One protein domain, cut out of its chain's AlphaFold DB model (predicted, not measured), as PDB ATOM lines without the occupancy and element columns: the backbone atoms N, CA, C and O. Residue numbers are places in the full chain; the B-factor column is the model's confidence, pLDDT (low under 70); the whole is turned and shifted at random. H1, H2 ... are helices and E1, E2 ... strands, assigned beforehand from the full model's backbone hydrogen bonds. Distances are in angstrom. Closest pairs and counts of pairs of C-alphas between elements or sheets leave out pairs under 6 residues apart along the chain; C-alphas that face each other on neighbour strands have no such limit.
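This is residues 16 to 175 of the 178 residues of an uncharacterized protein of Candidatus Moranbacteria bacterium (UniProt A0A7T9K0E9). This is a rod of helices: long H6 runs along much of it in a bundle, side by side with H1 and H2. H4 of the H3-H4 hairpin packs on its later half, H5 on its beginning, near the small strand hairpin E1-E2. The printed part has 160 residues, mostly helix, ordered H1 H2 H3 H4 E1 E2 H5 H6, the strands antiparallel. It is only just compact, close to loose: radius of gyration of the C-alphas 17.8 A, spans 64 by 27 by 22 A.

Start at the hairpin of E1, residues 116 to 118, and E2, residues 125 to 127: N 117 and O 126, 2.8 A apart, are within hydrogen-bond range. Look next at the hub, H6, residues 143 to 174; the closest C-alphas to E1 are Ile 117 and Ala 152, 7.1 A. Its residues 145 to 152 touch H5, residues 128 to 140, at a steep 52 degrees; closest C-alphas Tyr 138 and Gly 145, 5.5 A. Residues 153 to 164 touch H2, residues 41 to 53, at 36 degrees, only just steep; closest C-alphas Pro 41 and Ser 157, 5.6 A. Residues 160 to 172 touch H1, residues 16 to 36; closest C-alphas Gln 30 and Ile 168, 5.6 A. Residues 163 to 174 touch H4, residues 76 to 94; closest C-alphas Thr 78 and Ile 174, 5.9 A. H3, residues 57 to 68, forms a hairpin with H4 and is apart from H6. Every O i to N i+4 pair is within hydrogen-bond range in H3, H4 and H5; H1 has 15 of 17, H2 8 of 9, H6 24 of 28.

Find C-alpha 16 at (-2.585, -29.597, -104.033); H1 runs 29.8 A from there. H6 runs 46.4 A to C-alpha 174 at (-10.838, -27.218, -93.539), with a kink of 27 degrees near residue 164.

The farthest C-alphas, Tyr 72 and Asn 142, are 64.2 A apart. The printed part has no cut; the link H4 to E1 is long, 21 residues. Low confidence includes residues 94 to 108 and 138 to 148.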
ATOM      1  N   LEU A  16      -2.522 -28.458-104.940       63.00
ATOM      2  CA  LEU A  16      -2.585 -29.597-104.033       63.00
ATOM      3  C   LEU A  16      -1.374 -29.615-103.090       63.00
ATOM      4  O   LEU A  16      -1.531 -29.798-101.888       63.00
ATOM      5  N   LYS A  17      -0.167 -29.368-103.615       66.94
ATOM      6  CA  LYS A  17       1.060 -29.278-102.813       66.94
ATOM      7  C   LYS A  17       1.031 -28.111-101.827       66.94
ATOM      8  O   LYS A  17       1.480 -28.293-100.700       66.94
ATOM      9  N   LYS A  18       0.498 -26.953-102.223       67.50
ATOM     10  CA  LYS A  18       0.401 -25.770-101.357       67.50
ATOM     11  C   LYS A  18      -0.660 -25.948-100.266       67.50
ATOM     12  O   LYS A  18      -0.366 -25.737 -99.096       67.50
ATOM     13  N   CYS A  19      -1.839 -26.466-100.613       65.50
ATOM     14  CA  CYS A  19      -2.841 -26.929 -99.651       65.50
ATOM     15  C   CYS A  19      -2.233 -27.915 -98.654       65.50
ATOM     16  O   CYS A  19      -2.421 -27.763 -97.455       65.50
ATOM     17  N   VAL A  20      -1.468 -28.906 -99.125       68.56
ATOM     18  CA  VAL A  20      -0.792 -29.877 -98.253       68.56
ATOM     19  C   VAL A  20       0.251 -29.202 -97.357       68.56
ATOM     20  O   VAL A  20       0.310 -29.525 -96.170       68.56
ATOM     21  N   SER A  21       1.033 -28.246 -97.872       75.88
ATOM     22  CA  SER A  21       2.039 -27.541 -97.069       75.88
ATOM     23  C   SER A  21       1.418 -26.616 -96.020       75.88
ATOM     24  O   SER A  21       1.898 -26.563 -94.892       75.88
ATOM     25  N   GLU A  22       0.332 -25.917 -96.357       80.56
ATOM     26  CA  GLU A  22      -0.353 -25.024 -95.416       80.56
ATOM     27  C   GLU A  22      -1.272 -25.792 -94.456       80.56
ATOM     28  O   GLU A  22      -1.460 -25.358 -93.322       80.56
ATOM     29  N   LYS A  23      -1.758 -26.988 -94.827       81.19
ATOM     30  CA  LYS A  23      -2.541 -27.871 -93.944       81.19
ATOM     31  C   LYS A  23      -1.796 -28.194 -92.650       81.19
ATOM     32  O   LYS A  23      -2.416 -28.236 -91.593       81.19
ATOM     33  N   GLY A  24      -0.477 -28.389 -92.710       83.62
ATOM     34  CA  GLY A  24       0.342 -28.596 -91.511       83.62
ATOM     35  C   GLY A  24       0.319 -27.388 -90.571       83.62
ATOM     36  O   GLY A  24       0.144 -27.538 -89.367       83.62
ATOM     37  N   ARG A  25       0.421 -26.177 -91.123       86.44
ATOM     38  CA  ARG A  25       0.409 -24.939 -90.334       86.44
ATOM     39  C   ARG A  25      -0.983 -24.605 -89.795       86.44
ATOM     40  O   ARG A  25      -1.095 -24.128 -88.674       86.44
ATOM     41  N   LEU A  26      -2.034 -24.848 -90.576       88.81
ATOM     42  CA  LEU A  26      -3.423 -24.650 -90.158       88.81
ATOM     43  C   LEU A  26      -3.814 -25.649 -89.058       88.81
ATOM     44  O   LEU A  26      -4.533 -25.293 -88.130       88.81
ATOM     45  N   ARG A  27      -3.283 -26.879 -89.114       90.19
ATOM     46  CA  ARG A  27      -3.396 -27.846 -88.016       90.19
ATOM     47  C   ARG A  27      -2.648 -27.372 -86.773       90.19
ATOM     48  O   ARG A  27      -3.212 -27.417 -85.691       90.19
ATOM     49  N   LYS A  28      -1.426 -26.859 -86.922       90.81
ATOM     50  CA  LYS A  28      -0.703 -26.270 -85.791       90.81
ATOM     51  C   LYS A  28      -1.499 -25.126 -85.151       90.81
ATOM     52  O   LYS A  28      -1.641 -25.098 -83.941       90.81
ATOM     53  N   LEU A  29      -2.091 -24.237 -85.953       91.19
ATOM     54  CA  LEU A  29      -2.972 -23.179 -85.446       91.19
ATOM     55  C   LEU A  29      -4.156 -23.752 -84.646       91.19
ATOM     56  O   LEU A  29      -4.465 -23.262 -83.566       91.19
ATOM     57  N   GLN A  30      -4.810 -24.794 -85.158       92.00
ATOM     58  CA  GLN A  30      -5.899 -25.486 -84.462       92.00
ATOM     59  C   GLN A  30      -5.435 -26.087 -83.123       92.00
ATOM     60  O   GLN A  30      -6.146 -25.971 -82.122       92.00
ATOM     61  N   GLU A  31      -4.261 -26.721 -83.097       93.12
ATOM     62  CA  GLU A  31      -3.648 -27.308 -81.901       93.12
ATOM     63  C   GLU A  31      -3.291 -26.228 -80.873       93.12
ATOM     64  O   GLU A  31      -3.730 -26.324 -79.726       93.12
ATOM     65  N   ASP A  32      -2.607 -25.164 -81.300       93.56
ATOM     66  CA  ASP A  32      -2.224 -24.025 -80.461       93.56
ATOM     67  C   ASP A  32      -3.473 -23.374 -79.841       93.56
ATOM     68  O   ASP A  32      -3.549 -23.191 -78.627       93.56
ATOM     69  N   LEU A  33      -4.516 -23.101 -80.636       93.12
ATOM     70  CA  LEU A  33      -5.772 -22.529 -80.133       93.12
ATOM     71  C   LEU A  33      -6.525 -23.487 -79.196       93.12
ATOM     72  O   LEU A  33      -7.152 -23.049 -78.231       93.12
ATOM     73  N   SER A  34      -6.459 -24.795 -79.442       93.88
ATOM     74  CA  SER A  34      -7.046 -25.797 -78.545       93.88
ATOM     75  C   SER A  34      -6.293 -25.880 -77.217       93.88
ATOM     76  O   SER A  34      -6.912 -26.065 -76.166       93.88
ATOM     77  N   GLN A  35      -4.968 -25.723 -77.250       94.12
ATOM     78  CA  GLN A  35      -4.117 -25.669 -76.069       94.12
ATOM     79  C   GLN A  35      -4.394 -24.404 -75.254       94.12
ATOM     80  O   GLN A  35      -4.603 -24.500 -74.047       94.12
ATOM     81  N   VAL A  36      -4.488 -23.245 -75.909       92.94
ATOM     82  CA  VAL A  36      -4.836 -21.953 -75.299       92.94
ATOM     83  C   VAL A  36      -6.082 -22.056 -74.409       92.94
ATOM     84  O   VAL A  36      -6.092 -21.537 -73.296       92.94
ATOM     85  N   LEU A  37      -7.115 -22.782 -74.854       91.94
ATOM     86  CA  LEU A  37      -8.364 -22.974 -74.104       91.94
ATOM     87  C   LEU A  37      -8.216 -23.793 -72.808       91.94
ATOM     88  O   LEU A  37      -9.136 -23.792 -71.986       91.94
ATOM     89  N   ARG A  38      -7.099 -24.507 -72.639       92.31
ATOM     90  CA  ARG A  38      -6.782 -25.362 -71.481       92.31
ATOM     91  C   ARG A  38      -5.688 -24.773 -70.588       92.31
ATOM     92  O   ARG A  38      -5.458 -25.287 -69.498       92.31
ATOM     93  N   MET A  39      -4.990 -23.742 -71.057       90.50
ATOM     94  CA  MET A  39      -3.904 -23.097 -70.325       90.50
ATOM     95  C   MET A  39      -4.428 -22.132 -69.264       90.50
ATOM     96  O   MET A  39      -5.594 -21.733 -69.264       90.50
ATOM     97  N   ASN A  40      -3.529 -21.717 -68.366       89.62
ATOM     98  CA  ASN A  40      -3.833 -20.573 -67.521       89.62
ATOM     99  C   ASN A  40      -4.080 -19.327 -68.402       89.62
ATOM    100  O   ASN A  40      -3.459 -19.205 -69.461       89.62
ATOM    101  N   PRO A  41      -4.955 -18.395 -67.992       89.19
ATOM    102  CA  PRO A  41      -5.390 -17.318 -68.884       89.19
ATOM    103  C   PRO A  41      -4.254 -16.402 -69.353       89.19
ATOM    104  O   PRO A  41      -4.213 -16.030 -70.522       89.19
ATOM    105  N   PHE A  42      -3.295 -16.092 -68.480       87.94
ATOM    106  CA  PHE A  42      -2.185 -15.186 -68.790       87.94
ATOM    107  C   PHE A  42      -1.187 -15.768 -69.801       87.94
ATOM    108  O   PHE A  42      -0.684 -15.039 -70.652       87.94
ATOM    109  N   ASP A  43      -0.904 -17.067 -69.751       90.00
ATOM    110  CA  ASP A  43      -0.100 -17.730 -70.783       90.00
ATOM    111  C   ASP A  43      -0.932 -18.036 -72.032       90.00
ATOM    112  O   ASP A  43      -0.433 -17.931 -73.152       90.00
ATOM    113  N   GLY A  44      -2.219 -18.342 -71.849       90.50
ATOM    114  CA  GLY A  44      -3.161 -18.595 -72.932       90.50
ATOM    115  C   GLY A  44      -3.330 -17.391 -73.857       90.50
ATOM    116  O   GLY A  44      -3.286 -17.556 -75.070       90.50
ATOM    117  N   ILE A  45      -3.460 -16.172 -73.323       88.50
ATOM    118  CA  ILE A  45      -3.590 -14.966 -74.159       88.50
ATOM    119  C   ILE A  45      -2.314 -14.640 -74.937       88.50
ATOM    120  O   ILE A  45      -2.398 -14.193 -76.079       88.50
ATOM    121  N   LEU A  46      -1.137 -14.909 -74.362       89.94
ATOM    122  CA  LEU A  46       0.128 -14.759 -75.078       89.94
ATOM    123  C   LEU A  46       0.195 -15.740 -76.250       89.94
ATOM    124  O   LEU A  46       0.362 -15.312 -77.389       89.94
ATOM    125  N   LEU A  47      -0.016 -17.034 -75.982       90.12
ATOM    126  CA  LEU A  47       0.002 -18.063 -77.022       90.12
ATOM    127  C   LEU A  47      -1.072 -17.813 -78.090       90.12
ATOM    128  O   LEU A  47      -0.800 -18.005 -79.272       90.12
ATOM    129  N   PHE A  48      -2.253 -17.326 -77.700       90.94
ATOM    130  CA  PHE A  48      -3.317 -16.933 -78.623       90.94
ATOM    131  C   PHE A  48      -2.816 -15.908 -79.643       90.94
ATOM    132  O   PHE A  48      -2.847 -16.171 -80.845       90.94
ATOM    133  N   PHE A  49      -2.288 -14.770 -79.186       86.69
ATOM    134  CA  PHE A  49      -1.788 -13.744 -80.100       86.69
ATOM    135  C   PHE A  49      -0.563 -14.214 -80.892       86.69
ATOM    136  O   PHE A  49      -0.457 -13.897 -82.075       86.69
ATOM    137  N   THR A  50       0.332 -15.009 -80.297       86.44
ATOM    138  CA  THR A  50       1.476 -15.600 -81.010       86.44
ATOM    139  C   THR A  50       1.030 -16.523 -82.148       86.44
ATOM    140  O   THR A  50       1.586 -16.453 -83.244       86.44
ATOM    141  N   ALA A  51       0.009 -17.353 -81.926       88.12
ATOM    142  CA  ALA A  51      -0.527 -18.253 -82.943       88.12
ATOM    143  C   ALA A  51      -1.181 -17.475 -84.097       88.12
ATOM    144  O   ALA A  51      -0.956 -17.788 -85.270       88.12
ATOM    145  N   LEU A  52      -1.942 -16.422 -83.777       86.25
ATOM    146  CA  LEU A  52      -2.600 -15.585 -84.783       86.25
ATOM    147  C   LEU A  52      -1.627 -14.680 -85.547       86.25
ATOM    148  O   LEU A  52      -1.851 -14.414 -86.726       86.25
ATOM    149  N   HIS A  53      -0.527 -14.252 -84.920       80.12
ATOM    150  CA  HIS A  53       0.478 -13.382 -85.537       80.12
ATOM    151  C   HIS A  53       1.013 -13.952 -86.858       80.12
ATOM    152  O   HIS A  53       1.191 -13.226 -87.833       80.12
ATOM    153  N   PHE A  54       1.201 -15.273 -86.942       75.62
ATOM    154  CA  PHE A  54       1.656 -15.895 -88.184       75.62
ATOM    155  C   PHE A  54       0.632 -15.775 -89.324       75.62
ATOM    156  O   PHE A  54       1.034 -15.752 -90.489       75.62
ATOM    157  N   TRP A  55      -0.657 -15.711 -88.999       77.19
ATOM    158  CA  TRP A  55      -1.786 -15.824 -89.922       77.19
ATOM    159  C   TRP A  55      -2.502 -14.501 -90.204       77.19
ATOM    160  O   TRP A  55      -3.591 -14.525 -90.769       77.19
ATOM    161  N   GLN A  56      -1.892 -13.362 -89.860       70.31
ATOM    162  CA  GLN A  56      -2.421 -12.028 -90.170       70.31
ATOM    163  C   GLN A  56      -2.927 -11.913 -91.619       70.31
ATOM    164  O   GLN A  56      -2.395 -12.573 -92.519       70.31
ATOM    165  N   ASP A  57      -3.922 -11.041 -91.826       64.75
ATOM    166  CA  ASP A  57      -4.745 -10.888 -93.039       64.75
ATOM    167  C   ASP A  57      -4.003 -11.175 -94.359       64.75
ATOM    168  O   ASP A  57      -4.434 -12.013 -95.155       64.75
ATOM    169  N   ARG A  58      -2.812 -10.590 -94.557       69.19
ATOM    170  CA  ARG A  58      -1.982 -10.801 -95.759       69.19
ATOM    171  C   ARG A  58      -1.696 -12.272 -96.084       69.19
ATOM    172  O   ARG A  58      -1.743 -12.637 -97.255       69.19
ATOM    173  N   LYS A  59      -1.386 -13.126 -95.103       76.69
ATOM    174  CA  LYS A  59      -1.027 -14.529 -95.386       76.69
ATOM    175  C   LYS A  59      -2.226 -15.364 -95.812       76.69
ATOM    176  O   LYS A  59      -2.106 -16.139 -96.758       76.69
ATOM    177  N   ILE A  60      -3.368 -15.208 -95.144       82.00
ATOM    178  CA  ILE A  60      -4.590 -15.923 -95.533       82.00
ATOM    179  C   ILE A  60      -5.156 -15.376 -96.835       82.00
ATOM    180  O   ILE A  60      -5.535 -16.170 -97.691       82.00
ATOM    181  N   LYS A  61      -5.120 -14.057 -97.042       83.94
ATOM    182  CA  LYS A  61      -5.496 -13.438 -98.313       83.94
ATOM    183  C   LYS A  61      -4.687 -14.001 -99.480       83.94
ATOM    184  O   LYS A  61      -5.271 -14.401-100.480       83.94
ATOM    185  N   ASN A  62      -3.363 -14.084 -99.338       83.31
ATOM    186  CA  ASN A  62      -2.500 -14.643-100.378       83.31
ATOM    187  C   ASN A  62      -2.813 -16.123-100.635       83.31
ATOM    188  O   ASN A  62      -2.918 -16.521-101.788       83.31
ATOM    189  N   LEU A  63      -3.039 -16.920 -99.585       83.44
ATOM    190  CA  LEU A  63      -3.456 -18.317 -99.738       83.44
ATOM    191  C   LEU A  63      -4.796 -18.442-100.483       83.44
ATOM    192  O   LEU A  63      -4.941 -19.322-101.325       83.44
ATOM    193  N   ILE A  64      -5.769 -17.579-100.183       86.94
ATOM    194  CA  ILE A  64      -7.066 -17.557-100.873       86.94
ATOM    195  C   ILE A  64      -6.874 -17.232-102.355       86.94
ATOM    196  O   ILE A  64      -7.357 -17.996-103.185       86.94
ATOM    197  N   LEU A  65      -6.138 -16.164-102.683       84.62
ATOM    198  CA  LEU A  65      -5.880 -15.750-104.068       84.62
ATOM    199  C   LEU A  65      -5.151 -16.842-104.857       84.62
ATOM    200  O   LEU A  65      -5.603 -17.232-105.931       84.62
ATOM    201  N   GLU A  66      -4.081 -17.399-104.286       79.75
ATOM    202  CA  GLU A  66      -3.324 -18.496-104.894       79.75
ATOM    203  C   GLU A  66      -4.204 -19.720-105.159       79.75
ATOM    204  O   GLU A  66      -3.999 -20.413-106.152       79.75
ATOM    205  N   LEU A  67      -5.168 -20.015-104.277       79.31
ATOM    206  CA  LEU A  67      -6.112 -21.108-104.489       79.31
ATOM    207  C   LEU A  67      -7.147 -20.759-105.549       79.31
ATOM    208  O   LEU A  67      -7.415 -21.605-106.392       79.31
ATOM    209  N   GLU A  68      -7.704 -19.551-105.534       84.06
ATOM    210  CA  GLU A  68      -8.695 -19.089-106.509       84.06
ATOM    211  C   GLU A  68      -8.156 -19.100-107.944       84.06
ATOM    212  O   GLU A  68      -8.851 -19.596-108.831       84.06
ATOM    213  N   GLU A  69      -6.910 -18.668-108.165       76.44
ATOM    214  CA  GLU A  69      -6.251 -18.650-109.486       76.44
ATOM    215  C   GLU A  69      -6.188 -20.025-110.164       76.44
ATOM    216  O   GLU A  69      -6.133 -20.139-111.389       76.44
ATOM    217  N   VAL A  70      -6.194 -21.092-109.369       68.75
ATOM    218  CA  VAL A  70      -6.028 -22.478-109.826       68.75
ATOM    219  C   VAL A  70      -7.206 -23.367-109.414       68.75
ATOM    220  O   VAL A  70      -7.165 -24.591-109.581       68.75
ATOM    221  N   ASN A  71      -8.270 -22.768-108.872       68.94
ATOM    222  CA  ASN A  71      -9.482 -23.445-108.434       68.94
ATOM    223  C   ASN A  71     -10.400 -23.667-109.638       68.94
ATOM    224  O   ASN A  71     -11.381 -22.955-109.836       68.94
ATOM    225  N   TYR A  72     -10.119 -24.708-110.418       66.50
ATOM    226  CA  TYR A  72     -11.002 -25.224-111.473       66.50
ATOM    227  C   TYR A  72     -12.282 -25.885-110.894       66.50
ATOM    228  O   TYR A  72     -12.637 -27.000-111.264       66.50
ATOM    229  N   GLY A  73     -12.934 -25.251-109.910       68.81
ATOM    230  CA  GLY A  73     -14.149 -25.722-109.229       68.81
ATOM    231  C   GLY A  73     -13.945 -26.748-108.103       68.81
ATOM    232  O   GLY A  73     -14.911 -27.142-107.460       68.81
ATOM    233  N   GLN A  74     -12.711 -27.178-107.824       70.81
ATOM    234  CA  GLN A  74     -12.434 -28.331-106.951       70.81
ATOM    235  C   GLN A  74     -12.428 -28.020-105.443       70.81
ATOM    236  O   GLN A  74     -12.682 -28.910-104.636       70.81
ATOM    237  N   PHE A  75     -12.147 -26.777-105.043       77.50
ATOM    238  CA  PHE A  75     -11.913 -26.386-103.643       77.50
ATOM    239  C   PHE A  75     -12.835 -25.255-103.168       77.50
ATOM    240  O   PHE A  75     -12.491 -24.516-102.244       77.50
ATOM    241  N   HIS A  76     -14.021 -25.114-103.770       83.75
ATOM    242  CA  HIS A  76     -14.937 -24.001-103.490       83.75
ATOM    243  C   HIS A  76     -15.299 -23.879-101.998       83.75
ATOM    244  O   HIS A  76     -15.226 -22.791-101.426       83.75
ATOM    245  N   GLN A  77     -15.606 -24.999-101.337       85.31
ATOM    246  CA  GLN A  77     -15.931 -24.998 -99.908       85.31
ATOM    247  C   GLN A  77     -14.720 -24.646 -99.029       85.31
ATOM    248  O   GLN A  77     -14.859 -23.902 -98.062       85.31
ATOM    249  N   THR A  78     -13.525 -25.126 -99.381       85.19
ATOM    250  CA  THR A  78     -12.286 -24.788 -98.664       85.19
ATOM    251  C   THR A  78     -11.992 -23.294 -98.750       85.19
ATOM    252  O   THR A  78     -11.702 -22.673 -97.733       85.19
ATOM    253  N   ILE A  79     -12.123 -22.701 -99.939       88.06
ATOM    254  CA  ILE A  79     -11.932 -21.260-100.151       88.06
ATOM    255  C   ILE A  79     -12.969 -20.456 -99.363       88.06
ATOM    256  O   ILE A  79     -12.610 -19.494 -98.687       88.06
ATOM    257  N   LYS A  80     -14.239 -20.879 -99.377       90.31
ATOM    258  CA  LYS A  80     -15.294 -20.262 -98.561       90.31
ATOM    259  C   LYS A  80     -14.926 -20.268 -97.075       90.31
ATOM    260  O   LYS A  80     -15.001 -19.229 -96.429       90.31
ATOM    261  N   ASN A  81     -14.470 -21.402 -96.549       90.06
ATOM    262  CA  ASN A  81     -14.067 -21.517 -95.147       90.06
ATOM    263  C   ASN A  81     -12.818 -20.678 -94.830       90.06
ATOM    264  O   ASN A  81     -12.755 -20.066 -93.770       90.06
ATOM    265  N   LEU A  82     -11.851 -20.585 -95.748       89.38
ATOM    266  CA  LEU A  82     -10.686 -19.707 -95.592       89.38
ATOM    267  C   LEU A  82     -11.078 -18.223 -95.545       89.38
ATOM    268  O   LEU A  82     -10.506 -17.482 -94.753       89.38
ATOM    269  N   LYS A  83     -12.076 -17.788 -96.326       90.62
ATOM    270  CA  LYS A  83     -12.623 -16.420 -96.247       90.62
ATOM    271  C   LYS A  83     -13.313 -16.152 -94.908       90.62
ATOM    272  O   LYS A  83     -13.136 -15.084 -94.334       90.62
ATOM    273  N   VAL A  84     -14.053 -17.128 -94.374       90.94
ATOM    274  CA  VAL A  84     -14.633 -17.022 -93.022       90.94
ATOM    275  C   VAL A  84     -13.526 -16.935 -91.965       90.94
ATOM    276  O   VAL A  84     -13.596 -16.095 -91.072       90.94
ATOM    277  N   LEU A  85     -12.474 -17.751 -92.091       89.44
ATOM    278  CA  LEU A  85     -11.298 -17.691 -91.222       89.44
ATOM    279  C   LEU A  85     -10.625 -16.311 -91.282       89.44
ATOM    280  O   LEU A  85     -10.297 -15.757 -90.238       89.44
ATOM    281  N   GLN A  86     -10.458 -15.745 -92.480       88.69
ATOM    282  CA  GLN A  86      -9.934 -14.392 -92.676       88.69
ATOM    283  C   GLN A  86     -10.768 -13.353 -91.918       88.69
ATOM    284  O   GLN A  86     -10.198 -12.532 -91.207       88.69
ATOM    285  N   GLY A  87     -12.099 -13.433 -92.025       86.50
ATOM    286  CA  GLY A  87     -13.025 -12.553 -91.311       86.50
ATOM    287  C   GLY A  87     -12.798 -12.582 -89.802       86.50
ATOM    288  O   GLY A  87     -12.560 -11.539 -89.208       86.50
ATOM    289  N   PHE A  88     -12.732 -13.772 -89.196       87.12
ATOM    290  CA  PHE A  88     -12.460 -13.883 -87.759       87.12
ATOM    291  C   PHE A  88     -11.107 -13.295 -87.348       87.12
ATOM    292  O   PHE A  88     -10.995 -12.701 -86.281       87.12
ATOM    293  N   LEU A  89     -10.068 -13.448 -88.170       83.62
ATOM    294  CA  LEU A  89      -8.748 -12.895 -87.859       83.62
ATOM    295  C   LEU A  89      -8.731 -11.370 -87.960       83.62
ATOM    296  O   LEU A  89      -8.127 -10.723 -87.106       83.62
ATOM    297  N   ILE A  90      -9.427 -10.810 -88.952       81.88
ATOM    298  CA  ILE A  90      -9.642  -9.366 -89.073       81.88
ATOM    299  C   ILE A  90     -10.454  -8.859 -87.879       81.88
ATOM    300  O   ILE A  90     -10.082  -7.851 -87.291       81.88
ATOM    301  N   ASP A  91     -11.511  -9.557 -87.469       80.81
ATOM    302  CA  ASP A  91     -12.348  -9.151 -86.337       80.81
ATOM    303  C   ASP A  91     -11.564  -9.164 -85.022       80.81
ATOM    304  O   ASP A  91     -11.679  -8.234 -84.225       80.81
ATOM    305  N   VAL A  92     -10.721 -10.175 -84.788       78.75
ATOM    306  CA  VAL A  92      -9.796 -10.192 -83.641       78.75
ATOM    307  C   VAL A  92      -8.817  -9.022 -83.727       78.75
ATOM    308  O   VAL A  92      -8.515  -8.381 -82.719       78.75
ATOM    309  N   GLU A  93      -8.343  -8.717 -84.934       71.12
ATOM    310  CA  GLU A  93      -7.484  -7.572 -85.187       71.12
ATOM    311  C   GLU A  93      -8.216  -6.226 -85.008       71.12
ATOM    312  O   GLU A  93      -7.594  -5.241 -84.637       71.12
ATOM    313  N   GLN A  94      -9.520  -6.132 -85.232       69.56
ATOM    314  CA  GLN A  94     -10.275  -4.883 -85.089       69.56
ATOM    315  C   GLN A  94     -10.835  -4.694 -83.676       69.56
ATOM    316  O   GLN A  94     -10.900  -3.566 -83.187       69.56
ATOM    317  N   ASN A  95     -11.116  -5.780 -82.949       63.06
ATOM    318  CA  ASN A  95     -11.533  -5.773 -81.540       63.06
ATOM    319  C   ASN A  95     -10.395  -5.419 -80.548       63.06
ATOM    320  O   ASN A  95     -10.509  -5.641 -79.339       63.06
ATOM    321  N   LYS A  96      -9.326  -4.775 -81.040       53.12
ATOM    322  CA  LYS A  96      -8.145  -4.239 -80.324       53.12
ATOM    323  C   LYS A  96      -8.453  -3.305 -79.137       53.12
ATOM    324  O   LYS A  96      -7.539  -2.935 -78.405       53.12
ATOM    325  N   ASN A  97      -9.707  -2.909 -78.924       46.97
ATOM    326  CA  ASN A  97     -10.094  -1.908 -77.924       46.97
ATOM    327  C   ASN A  97     -10.108  -2.422 -76.469       46.97
ATOM    328  O   ASN A  97     -10.057  -1.605 -75.551       46.97
ATOM    329  N   VAL A  98     -10.161  -3.740 -76.234       53.00
ATOM    330  CA  VAL A  98     -10.221  -4.320 -74.868       53.00
ATOM    331  C   VAL A  98      -8.873  -4.896 -74.420       53.00
ATOM    332  O   VAL A  98      -8.509  -4.801 -73.248       53.00
ATOM    333  N   PHE A  99      -8.099  -5.416 -75.371       55.94
ATOM    334  CA  PHE A  99      -6.765  -5.954 -75.147       55.94
ATOM    335  C   PHE A  99      -5.820  -5.299 -76.147       55.94
ATOM    336  O   PHE A  99      -5.661  -5.799 -77.259       55.94
ATOM    337  N   GLN A 100      -5.281  -4.119 -75.818       57.97
ATOM    338  CA  GLN A 100      -4.367  -3.446 -76.741       57.97
ATOM    339  C   GLN A 100      -3.127  -4.307 -76.901       57.97
ATOM    340  O   GLN A 100      -2.594  -4.814 -75.928       57.97
ATOM    341  N   PRO A 101      -2.620  -4.428 -78.115       47.72
ATOM    342  CA  PRO A 101      -1.187  -4.360 -78.248       47.72
ATOM    343  C   PRO A 101      -0.758  -2.993 -78.749       47.72
ATOM    344  O   PRO A 101      -0.816  -2.718 -79.947       47.72
ATOM    345  N   LYS A 102      -0.325  -2.103 -77.845       40.16
ATOM    346  CA  LYS A 102       0.397  -0.901 -78.279       40.16
ATOM    347  C   LYS A 102       1.748  -1.354 -78.813       40.16
ATOM    348  O   LYS A 102       2.601  -1.783 -78.046       40.16
ATOM    349  N   GLY A 103       1.928  -1.255 -80.126       38.69
ATOM    350  CA  GLY A 103       3.223  -1.505 -80.750       38.69
ATOM    351  C   GLY A 103       3.492  -2.954 -81.151       38.69
ATOM    352  O   GLY A 103       4.660  -3.320 -81.256       38.69
ATOM    353  N   ILE A 104       2.468  -3.761 -81.469       42.72
ATOM    354  CA  ILE A 104       2.708  -4.789 -82.497       42.72
ATOM    355  C   ILE A 104       2.937  -4.017 -83.797       42.72
ATOM    356  O   ILE A 104       2.015  -3.736 -84.562       42.72
ATOM    357  N   GLU A 105       4.190  -3.631 -84.031       45.28
ATOM    358  CA  GLU A 105       4.704  -3.632 -85.391       45.28
ATOM    359  C   GLU A 105       4.298  -4.988 -85.964       45.28
ATOM    360  O   GLU A 105       4.590  -6.020 -85.359       45.28
ATOM    361  N   LEU A 106       3.558  -4.987 -87.073       45.47
ATOM    362  CA  LEU A 106       2.938  -6.176 -87.674       45.47
ATOM    363  C   LEU A 106       3.928  -7.339 -87.912       45.47
ATOM    364  O   LEU A 106       3.506  -8.463 -88.154       45.47
ATOM    365  N   GLU A 107       5.230  -7.092 -87.768       51.97
ATOM    366  CA  GLU A 107       6.344  -8.013 -87.969       51.97
ATOM    367  C   GLU A 107       6.960  -8.591 -86.678       51.97
ATOM    368  O   GLU A 107       7.823  -9.464 -86.762       51.97
ATOM    369  N   LYS A 108       6.545  -8.146 -85.480       67.31
ATOM    370  CA  LYS A 108       7.118  -8.614 -84.206       67.31
ATOM    371  C   LYS A 108       6.195  -9.589 -83.479       67.31
ATOM    372  O   LYS A 108       5.004  -9.338 -83.294       67.31
ATOM    373  N   ILE A 109       6.782 -10.703 -83.039       77.88
ATOM    374  CA  ILE A 109       6.107 -11.723 -82.230       77.88
ATOM    375  C   ILE A 109       5.604 -11.064 -80.932       77.88
ATOM    376  O   ILE A 109       6.397 -10.399 -80.263       77.88
ATOM    377  N   PRO A 110       4.326 -11.253 -80.549       80.75
ATOM    378  CA  PRO A 110       3.786 -10.707 -79.308       80.75
ATOM    379  C   PRO A 110       4.591 -11.147 -78.082       80.75
ATOM    380  O   PRO A 110       4.918 -12.325 -77.933       80.75
ATOM    381  N   THR A 111       4.860 -10.205 -77.183       84.12
ATOM    382  CA  THR A 111       5.501 -10.432 -75.880       84.12
ATOM    383  C   THR A 111       4.599  -9.954 -74.731       84.12
ATOM    384  O   THR A 111       3.649  -9.195 -74.969       84.12
ATOM    385  N   PRO A 112       4.873 -10.347 -73.469       87.06
ATOM    386  CA  PRO A 112       4.128  -9.865 -72.302       87.06
ATOM    387  C   PRO A 112       4.080  -8.338 -72.133       87.06
ATOM    388  O   PRO A 112       3.150  -7.815 -71.524       87.06
ATOM    389  N   GLU A 113       5.064  -7.618 -72.658       85.06
ATOM    390  CA  GLU A 113       5.140  -6.154 -72.635       85.06
ATOM    391  C   GLU A 113       4.237  -5.522 -73.693       85.06
ATOM    392  O   GLU A 113       3.728  -4.422 -73.502       85.06
ATOM    393  N   THR A 114       4.031  -6.228 -74.806       78.06
ATOM    394  CA  THR A 114       3.226  -5.733 -75.923       78.06
ATOM    395  C   THR A 114       1.751  -6.048 -75.786       78.06
ATOM    396  O   THR A 114       0.985  -5.471 -76.530       78.06
ATOM    397  N   ILE A 115       1.329  -6.943 -74.887       80.44
ATOM    398  CA  ILE A 115      -0.090  -7.256 -74.663       80.44
ATOM    399  C   ILE A 115      -0.568  -6.449 -73.468       80.44
ATOM    400  O   ILE A 115       0.031  -6.498 -72.404       80.44
ATOM    401  N   PHE A 116      -1.675  -5.749 -73.625       80.25
ATOM    402  CA  PHE A 116      -2.322  -4.947 -72.611       80.25
ATOM    403  C   PHE A 116      -3.702  -5.523 -72.345       80.25
ATOM    404  O   PHE A 116      -4.392  -5.976 -73.251       80.25
ATOM    405  N   ILE A 117      -4.105  -5.499 -71.088       78.88
ATOM    406  CA  ILE A 117      -5.355  -6.042 -70.582       78.88
ATOM    407  C   ILE A 117      -6.014  -4.937 -69.768       78.88
ATOM    408  O   ILE A 117      -5.370  -4.300 -68.923       78.88
ATOM    409  N   LYS A 118      -7.296  -4.702 -70.035       72.31
ATOM    410  CA  LYS A 118      -8.112  -3.813 -69.218       72.31
ATOM    411  C   LYS A 118      -8.295  -4.428 -67.827       72.31
ATOM    412  O   LYS A 118      -8.626  -5.599 -67.696       72.31
ATOM    413  N   GLY A 119      -8.019  -3.643 -66.791       65.94
ATOM    414  CA  GLY A 119      -8.309  -4.003 -65.408       65.94
ATOM    415  C   GLY A 119      -9.691  -3.526 -64.962       65.94
ATOM    416  O   GLY A 119     -10.381  -2.788 -65.667       65.94
ATOM    417  N   ASN A 120     -10.069  -3.893 -63.738       64.19
ATOM    418  CA  ASN A 120     -11.283  -3.382 -63.101       64.19
ATOM    419  C   ASN A 120     -11.203  -1.880 -62.794       64.19
ATOM    420  O   ASN A 120     -10.120  -1.289 -62.756       64.19
ATOM    421  N   SER A 121     -12.376  -1.287 -62.541       54.34
ATOM    422  CA  SER A 121     -12.577   0.102 -62.119       54.34
ATOM    423  C   SER A 121     -11.521   0.533 -61.093       54.34
ATOM    424  O   SER A 121     -11.506   0.036 -59.972       54.34
ATOM    425  N   GLY A 122     -10.614   1.424 -61.512       59.25
ATOM    426  CA  GLY A 122      -9.506   1.948 -60.704       59.25
ATOM    427  C   GLY A 122      -8.093   1.600 -61.199       59.25
ATOM    428  O   GLY A 122      -7.164   2.328 -60.873       59.25
ATOM    429  N   MET A 123      -7.906   0.555 -62.017       68.25
ATOM    430  CA  MET A 123      -6.559   0.090 -62.418       68.25
ATOM    431  C   MET A 123      -6.121   0.462 -63.842       68.25
ATOM    432  O   MET A 123      -4.936   0.375 -64.175       68.25
ATOM    433  N   GLY A 124      -7.069   0.887 -64.679       74.44
ATOM    434  CA  GLY A 124      -6.807   1.258 -66.068       74.44
ATOM    435  C   GLY A 124      -6.398   0.071 -66.949       74.44
ATOM    436  O   GLY A 124      -6.771  -1.072 -66.696       74.44
ATOM    437  N   ILE A 125      -5.662   0.359 -68.023       79.94
ATOM    438  CA  ILE A 125      -5.121  -0.634 -68.961       79.94
ATOM    439  C   ILE A 125      -3.662  -0.899 -68.580       79.94
ATOM    440  O   ILE A 125      -2.877   0.043 -68.510       79.94
ATOM    441  N   GLN A 126      -3.300  -2.162 -68.356       84.75
ATOM    442  CA  GLN A 126      -1.957  -2.571 -67.914       84.75
ATOM    443  C   GLN A 126      -1.399  -3.697 -68.784       84.75
ATOM    444  O   GLN A 126      -2.165  -4.408 -69.431       84.75
ATOM    445  N   THR A 127      -0.078  -3.887 -68.802       86.88
ATOM    446  CA  THR A 127       0.570  -4.935 -69.611       86.88
ATOM    447  C   THR A 127       0.339  -6.341 -69.048       86.88
ATOM    448  O   THR A 127       0.109  -6.527 -67.855       86.88
ATOM    449  N   LEU A 128       0.452  -7.371 -69.885       87.25
ATOM    450  CA  LEU A 128       0.389  -8.770 -69.468       87.25
ATOM    451  C   LEU A 128       1.500  -9.092 -68.467       87.25
ATOM    452  O   LEU A 128       1.262  -9.846 -67.526       87.25
ATOM    453  N   ARG A 129       2.682  -8.487 -68.624       89.25
ATOM    454  CA  ARG A 129       3.757  -8.564 -67.630       89.25
ATOM    455  C   ARG A 129       3.291  -8.098 -66.246       89.25
ATOM    456  O   ARG A 129       3.430  -8.864 -65.299       89.25
ATOM    457  N   PHE A 130       2.677  -6.915 -66.147       88.00
ATOM    458  CA  PHE A 130       2.135  -6.402 -64.881       88.00
ATOM    459  C   PHE A 130       1.162  -7.400 -64.239       88.00
ATOM    460  O   PHE A 130       1.250  -7.696 -63.050       88.00
ATOM    461  N   TRP A 131       0.255  -7.976 -65.030       85.75
ATOM    462  CA  TRP A 131      -0.720  -8.934 -64.510       85.75
ATOM    463  C   TRP A 131      -0.099 -10.265 -64.075       85.75
ATOM    464  O   TRP A 131      -0.553 -10.860 -63.094       85.75
ATOM    465  N   LYS A 132       0.950 -10.724 -64.768       87.19
ATOM    466  CA  LYS A 132       1.739 -11.896 -64.363       87.19
ATOM    467  C   LYS A 132       2.464 -11.646 -63.041       87.19
ATOM    468  O   LYS A 132       2.405 -12.496 -62.158       87.19
ATOM    469  N   GLU A 133       3.074 -10.475 -62.876       86.56
ATOM    470  CA  GLU A 133       3.729 -10.068 -61.627       86.56
ATOM    471  C   GLU A 133       2.714 -10.002 -60.473       86.56
ATOM    472  O   GLU A 133       2.913 -10.651 -59.447       86.56
ATOM    473  N   LYS A 134       1.553  -9.362 -60.677       80.50
ATOM    474  CA  LYS A 134       0.474  -9.300 -59.670       80.50
ATOM    475  C   LYS A 134      -0.095 -10.664 -59.289       80.50
ATOM    476  O   LYS A 134      -0.485 -10.872 -58.142       80.50
ATOM    477  N   ARG A 135      -0.157 -11.608 -60.231       78.38
ATOM    478  CA  ARG A 135      -0.557 -12.990 -59.939       78.38
ATOM    479  C   ARG A 135       0.477 -13.700 -59.058       78.38
ATOM    480  O   ARG A 135       0.081 -14.389 -58.123       78.38
ATOM    481  N   ASN A 136       1.766 -13.534 -59.341       77.19
ATOM    482  CA  ASN A 136       2.829 -14.142 -58.540       77.19
ATOM    483  C   ASN A 136       2.869 -13.548 -57.121       77.19
ATOM    484  O   ASN A 136       3.029 -14.291 -56.159       77.19
ATOM    485  N   GLU A 137       2.637 -12.237 -56.981       72.88
ATOM    486  CA  GLU A 137       2.451 -11.584 -55.676       72.88
ATOM    487  C   GLU A 137       1.262 -12.186 -54.901       72.88
ATOM    488  O   GLU A 137       1.371 -12.432 -53.703       72.88
ATOM    489  N   TYR A 138       0.150 -12.497 -55.583       69.31
ATOM    490  CA  TYR A 138      -1.018 -13.169 -54.992       69.31
ATOM    491  C   TYR A 138      -0.727 -14.602 -54.520       69.31
ATOM    492  O   TYR A 138      -1.187 -14.993 -53.448       69.31
ATOM    493  N   GLU A 139       0.019 -15.388 -55.303       64.75
ATOM    494  CA  GLU A 139       0.428 -16.744 -54.901       64.75
ATOM    495  C   GLU A 139       1.330 -16.707 -53.650       64.75
ATOM    496  O   GLU A 139       1.462 -17.719 -52.963       64.75
ATOM    497  N   GLN A 140       1.883 -15.533 -53.316       62.34
ATOM    498  CA  GLN A 140       2.768 -15.323 -52.177       62.34
ATOM    499  C   GLN A 140       2.127 -14.575 -50.989       62.34
ATOM    500  O   GLN A 140       2.561 -14.854 -49.875       62.34
ATOM    501  N   SER A 141       1.125 -13.681 -51.141       52.09
ATOM    502  CA  SER A 141       0.390 -13.015 -50.027       52.09
ATOM    503  C   SER A 141      -0.816 -12.120 -50.441       52.09
ATOM    504  O   SER A 141      -0.782 -11.437 -51.458       52.09
ATOM    505  N   ASN A 142      -1.807 -12.003 -49.533       54.22
ATOM    506  CA  ASN A 142      -2.936 -11.037 -49.416       54.22
ATOM    507  C   ASN A 142      -4.194 -11.133 -50.326       54.22
ATOM    508  O   ASN A 142      -4.152 -11.351 -51.534       54.22
ATOM    509  N   ALA A 143      -5.361 -10.875 -49.705       59.53
ATOM    510  CA  ALA A 143      -6.709 -11.010 -50.279       59.53
ATOM    511  C   ALA A 143      -7.072  -9.974 -51.365       59.53
ATOM    512  O   ALA A 143      -7.846 -10.287 -52.261       59.53
ATOM    513  N   PHE A 144      -6.496  -8.766 -51.341       56.28
ATOM    514  CA  PHE A 144      -6.826  -7.707 -52.309       56.28
ATOM    515  C   PHE A 144      -6.283  -7.998 -53.724       56.28
ATOM    516  O   PHE A 144      -6.983  -7.804 -54.716       56.28
ATOM    517  N   GLY A 145      -5.068  -8.555 -53.837       59.38
ATOM    518  CA  GLY A 145      -4.494  -8.970 -55.127       59.38
ATOM    519  C   GLY A 145      -5.288 -10.090 -55.817       59.38
ATOM    520  O   GLY A 145      -5.273 -10.201 -57.047       59.38
ATOM    521  N   LYS A 146      -6.046 -10.873 -55.033       63.94
ATOM    522  CA  LYS A 146      -6.874 -11.990 -55.501       63.94
ATOM    523  C   LYS A 146      -8.012 -11.528 -56.407       63.94
ATOM    524  O   LYS A 146      -8.159 -12.063 -57.502       63.94
ATOM    525  N   ASP A 147      -8.785 -10.530 -55.990       68.38
ATOM    526  CA  ASP A 147      -9.977 -10.085 -56.731       68.38
ATOM    527  C   ASP A 147      -9.611  -9.407 -58.055       68.38
ATOM    528  O   ASP A 147     -10.251  -9.604 -59.091       68.38
ATOM    529  N   ILE A 148      -8.510  -8.663 -58.033       67.69
ATOM    530  CA  ILE A 148      -7.956  -7.935 -59.170       67.69
ATOM    531  C   ILE A 148      -7.422  -8.901 -60.237       67.69
ATOM    532  O   ILE A 148      -7.800  -8.809 -61.409       67.69
ATOM    533  N   SER A 149      -6.596  -9.871 -59.828       71.25
ATOM    534  CA  SER A 149      -6.056 -10.895 -60.728       71.25
ATOM    535  C   SER A 149      -7.155 -11.820 -61.263       71.25
ATOM    536  O   SER A 149      -7.160 -12.162 -62.448       71.25
ATOM    537  N   GLN A 150      -8.141 -12.178 -60.430       78.75
ATOM    538  CA  GLN A 150      -9.283 -12.984 -60.863       78.75
ATOM    539  C   GLN A 150     -10.121 -12.287 -61.928       78.75
ATOM    540  O   GLN A 150     -10.570 -12.952 -62.861       78.75
ATOM    541  N   SER A 151     -10.339 -10.977 -61.817       80.38
ATOM    542  CA  SER A 151     -11.130 -10.268 -62.818       80.38
ATOM    543  C   SER A 151     -10.436 -10.226 -64.176       80.38
ATOM    544  O   SER A 151     -11.029 -10.639 -65.173       80.38
ATOM    545  N   ALA A 152      -9.150  -9.858 -64.205       80.50
ATOM    546  CA  ALA A 152      -8.350  -9.897 -65.429       80.50
ATOM    547  C   ALA A 152      -8.317 -11.315 -66.027       80.50
ATOM    548  O   ALA A 152      -8.540 -11.506 -67.218       80.50
ATOM    549  N   SER A 153      -8.132 -12.334 -65.185       85.25
ATOM    550  CA  SER A 153      -8.164 -13.747 -65.576       85.25
ATOM    551  C   SER A 153      -9.502 -14.163 -66.214       85.25
ATOM    552  O   SER A 153      -9.513 -14.839 -67.250       85.25
ATOM    553  N   ARG A 154     -10.640 -13.727 -65.655       86.00
ATOM    554  CA  ARG A 154     -11.980 -13.971 -66.221       86.00
ATOM    555  C   ARG A 154     -12.164 -13.261 -67.556       86.00
ATOM    556  O   ARG A 154     -12.677 -13.872 -68.491       86.00
ATOM    557  N   GLU A 155     -11.731 -12.008 -67.659       83.62
ATOM    558  CA  GLU A 155     -11.861 -11.221 -68.883       83.62
ATOM    559  C   GLU A 155     -11.029 -11.818 -70.022       83.62
ATOM    560  O   GLU A 155     -11.551 -12.024 -71.119       83.62
ATOM    561  N   ILE A 156      -9.783 -12.202 -69.731       86.88
ATOM    562  CA  ILE A 156      -8.910 -12.919 -70.664       86.88
ATOM    563  C   ILE A 156      -9.553 -14.238 -71.099       86.88
ATOM    564  O   ILE A 156      -9.642 -14.526 -72.291       86.88
ATOM    565  N   SER A 157     -10.027 -15.040 -70.140       89.12
ATOM    566  CA  SER A 157     -10.643 -16.340 -70.428       89.12
ATOM    567  C   SER A 157     -11.861 -16.204 -71.335       89.12
ATOM    568  O   SER A 157     -12.054 -17.019 -72.237       89.12
ATOM    569  N   ARG A 158     -12.689 -15.182 -71.092       88.25
ATOM    570  CA  ARG A 158     -13.857 -14.866 -71.915       88.25
ATOM    571  C   ARG A 158     -13.427 -14.498 -73.332       88.25
ATOM    572  O   ARG A 158     -13.843 -15.175 -74.266       88.25
ATOM    573  N   PHE A 159     -12.537 -13.516 -73.475       87.12
ATOM    574  CA  PHE A 159     -12.047 -13.054 -74.773       87.12
ATOM    575  C   PHE A 159     -11.443 -14.191 -75.601       87.12
ATOM    576  O   PHE A 159     -11.821 -14.410 -76.751       87.12
ATOM    577  N   VAL A 160     -10.543 -14.967 -75.001       89.56
ATOM    578  CA  VAL A 160      -9.897 -16.102 -75.662       89.56
ATOM    579  C   VAL A 160     -10.931 -17.137 -76.109       89.56
ATOM    580  O   VAL A 160     -10.850 -17.637 -77.227       89.56
ATOM    581  N   ARG A 161     -11.928 -17.462 -75.279       90.94
ATOM    582  CA  ARG A 161     -12.975 -18.430 -75.647       90.94
ATOM    583  C   ARG A 161     -13.861 -17.934 -76.779       90.94
ATOM    584  O   ARG A 161     -14.159 -18.720 -77.676       90.94
ATOM    585  N   GLU A 162     -14.280 -16.675 -76.720       88.94
ATOM    586  CA  GLU A 162     -15.148 -16.049 -77.721       88.94
ATOM    587  C   GLU A 162     -14.476 -15.985 -79.095       88.94
ATOM    588  O   GLU A 162     -15.153 -16.158 -80.102       88.94
ATOM    589  N   ASN A 163     -13.146 -15.847 -79.142       88.75
ATOM    590  CA  ASN A 163     -12.406 -15.711 -80.397       88.75
ATOM    591  C   ASN A 163     -11.747 -17.014 -80.889       88.75
ATOM    592  O   ASN A 163     -11.737 -17.288 -82.087       88.75
ATOM    593  N   ALA A 164     -11.222 -17.865 -80.001       91.00
ATOM    594  CA  ALA A 164     -10.561 -19.107 -80.413       91.00
ATOM    595  C   ALA A 164     -11.559 -20.172 -80.895       91.00
ATOM    596  O   ALA A 164     -11.276 -20.889 -81.853       91.00
ATOM    597  N   ARG A 165     -12.738 -20.291 -80.260       92.88
ATOM    598  CA  ARG A 165     -13.718 -21.341 -80.606       92.88
ATOM    599  C   ARG A 165     -14.250 -21.230 -82.041       92.88
ATOM    600  O   ARG A 165     -14.244 -22.260 -82.718       92.88
ATOM    601  N   PRO A 166     -14.674 -20.050 -82.535       91.12
ATOM    602  CA  PRO A 166     -15.120 -19.914 -83.921       91.12
ATOM    603  C   PRO A 166     -14.013 -20.249 -84.925       91.12
ATOM    604  O   PRO A 166     -14.257 -20.973 -85.889       91.12
ATOM    605  N   ILE A 167     -12.777 -19.815 -84.654       91.62
ATOM    606  CA  ILE A 167     -11.618 -20.121 -85.499       91.62
ATOM    607  C   ILE A 167     -11.370 -21.635 -85.558       91.62
ATOM    608  O   ILE A 167     -11.259 -22.197 -86.648       91.62
ATOM    609  N   ILE A 168     -11.349 -22.321 -84.410       92.94
ATOM    610  CA  ILE A 168     -11.202 -23.786 -84.349       92.94
ATOM    611  C   ILE A 168     -12.322 -24.483 -85.130       92.94
ATOM    612  O   ILE A 168     -12.053 -25.422 -85.878       92.94
ATOM    613  N   ALA A 169     -13.570 -24.028 -84.991       91.88
ATOM    614  CA  ALA A 169     -14.706 -24.623 -85.688       91.88
ATOM    615  C   ALA A 169     -14.545 -24.553 -87.215       91.88
ATOM    616  O   ALA A 169     -14.797 -25.543 -87.901       91.88
ATOM    617  N   VAL A 170     -14.064 -23.426 -87.747       91.62
ATOM    618  CA  VAL A 170     -13.764 -23.282 -89.180       91.62
ATOM    619  C   VAL A 170     -12.572 -24.147 -89.589       91.62
ATOM    620  O   VAL A 170     -12.624 -24.824 -90.617       91.62
ATOM    621  N   LEU A 171     -11.513 -24.191 -88.775       90.88
ATOM    622  CA  LEU A 171     -10.346 -25.036 -89.039       90.88
ATOM    623  C   LEU A 171     -10.714 -26.524 -89.098       90.88
ATOM    624  O   LEU A 171     -10.215 -27.213 -89.981       90.88
ATOM    625  N   ASN A 172     -11.639 -27.002 -88.259       91.12
ATOM    626  CA  ASN A 172     -12.155 -28.378 -88.311       91.12
ATOM    627  C   ASN A 172     -12.849 -28.701 -89.643       91.12
ATOM    628  O   ASN A 172     -12.822 -29.844 -90.095       91.12
ATOM    629  N   GLN A 173     -13.471 -27.708 -90.285       89.12
ATOM    630  CA  GLN A 173     -14.111 -27.885 -91.592       89.12
ATOM    631  C   GLN A 173     -13.092 -27.889 -92.740       89.12
ATOM    632  O   GLN A 173     -13.346 -28.478 -93.787       89.12
ATOM    633  N   ILE A 174     -11.944 -27.226 -92.566       84.38
ATOM    634  CA  ILE A 174     -10.838 -27.218 -93.539       84.38
ATOM    635  C   ILE A 174      -9.963 -28.472 -93.369       84.38
ATOM    636  O   ILE A 174      -9.450 -29.038 -94.338       84.38
ATOM    637  N   ILE A 175      -9.781 -28.909 -92.124       84.31
ATOM    638  CA  ILE A 175      -8.915 -30.005 -91.699       84.31
ATOM    639  C   ILE A 175      -9.729 -30.906 -90.774       84.31
ATOM    640  O   ILE A 175      -9.695 -30.722 -89.555       84.31
TER     641      ILE A 175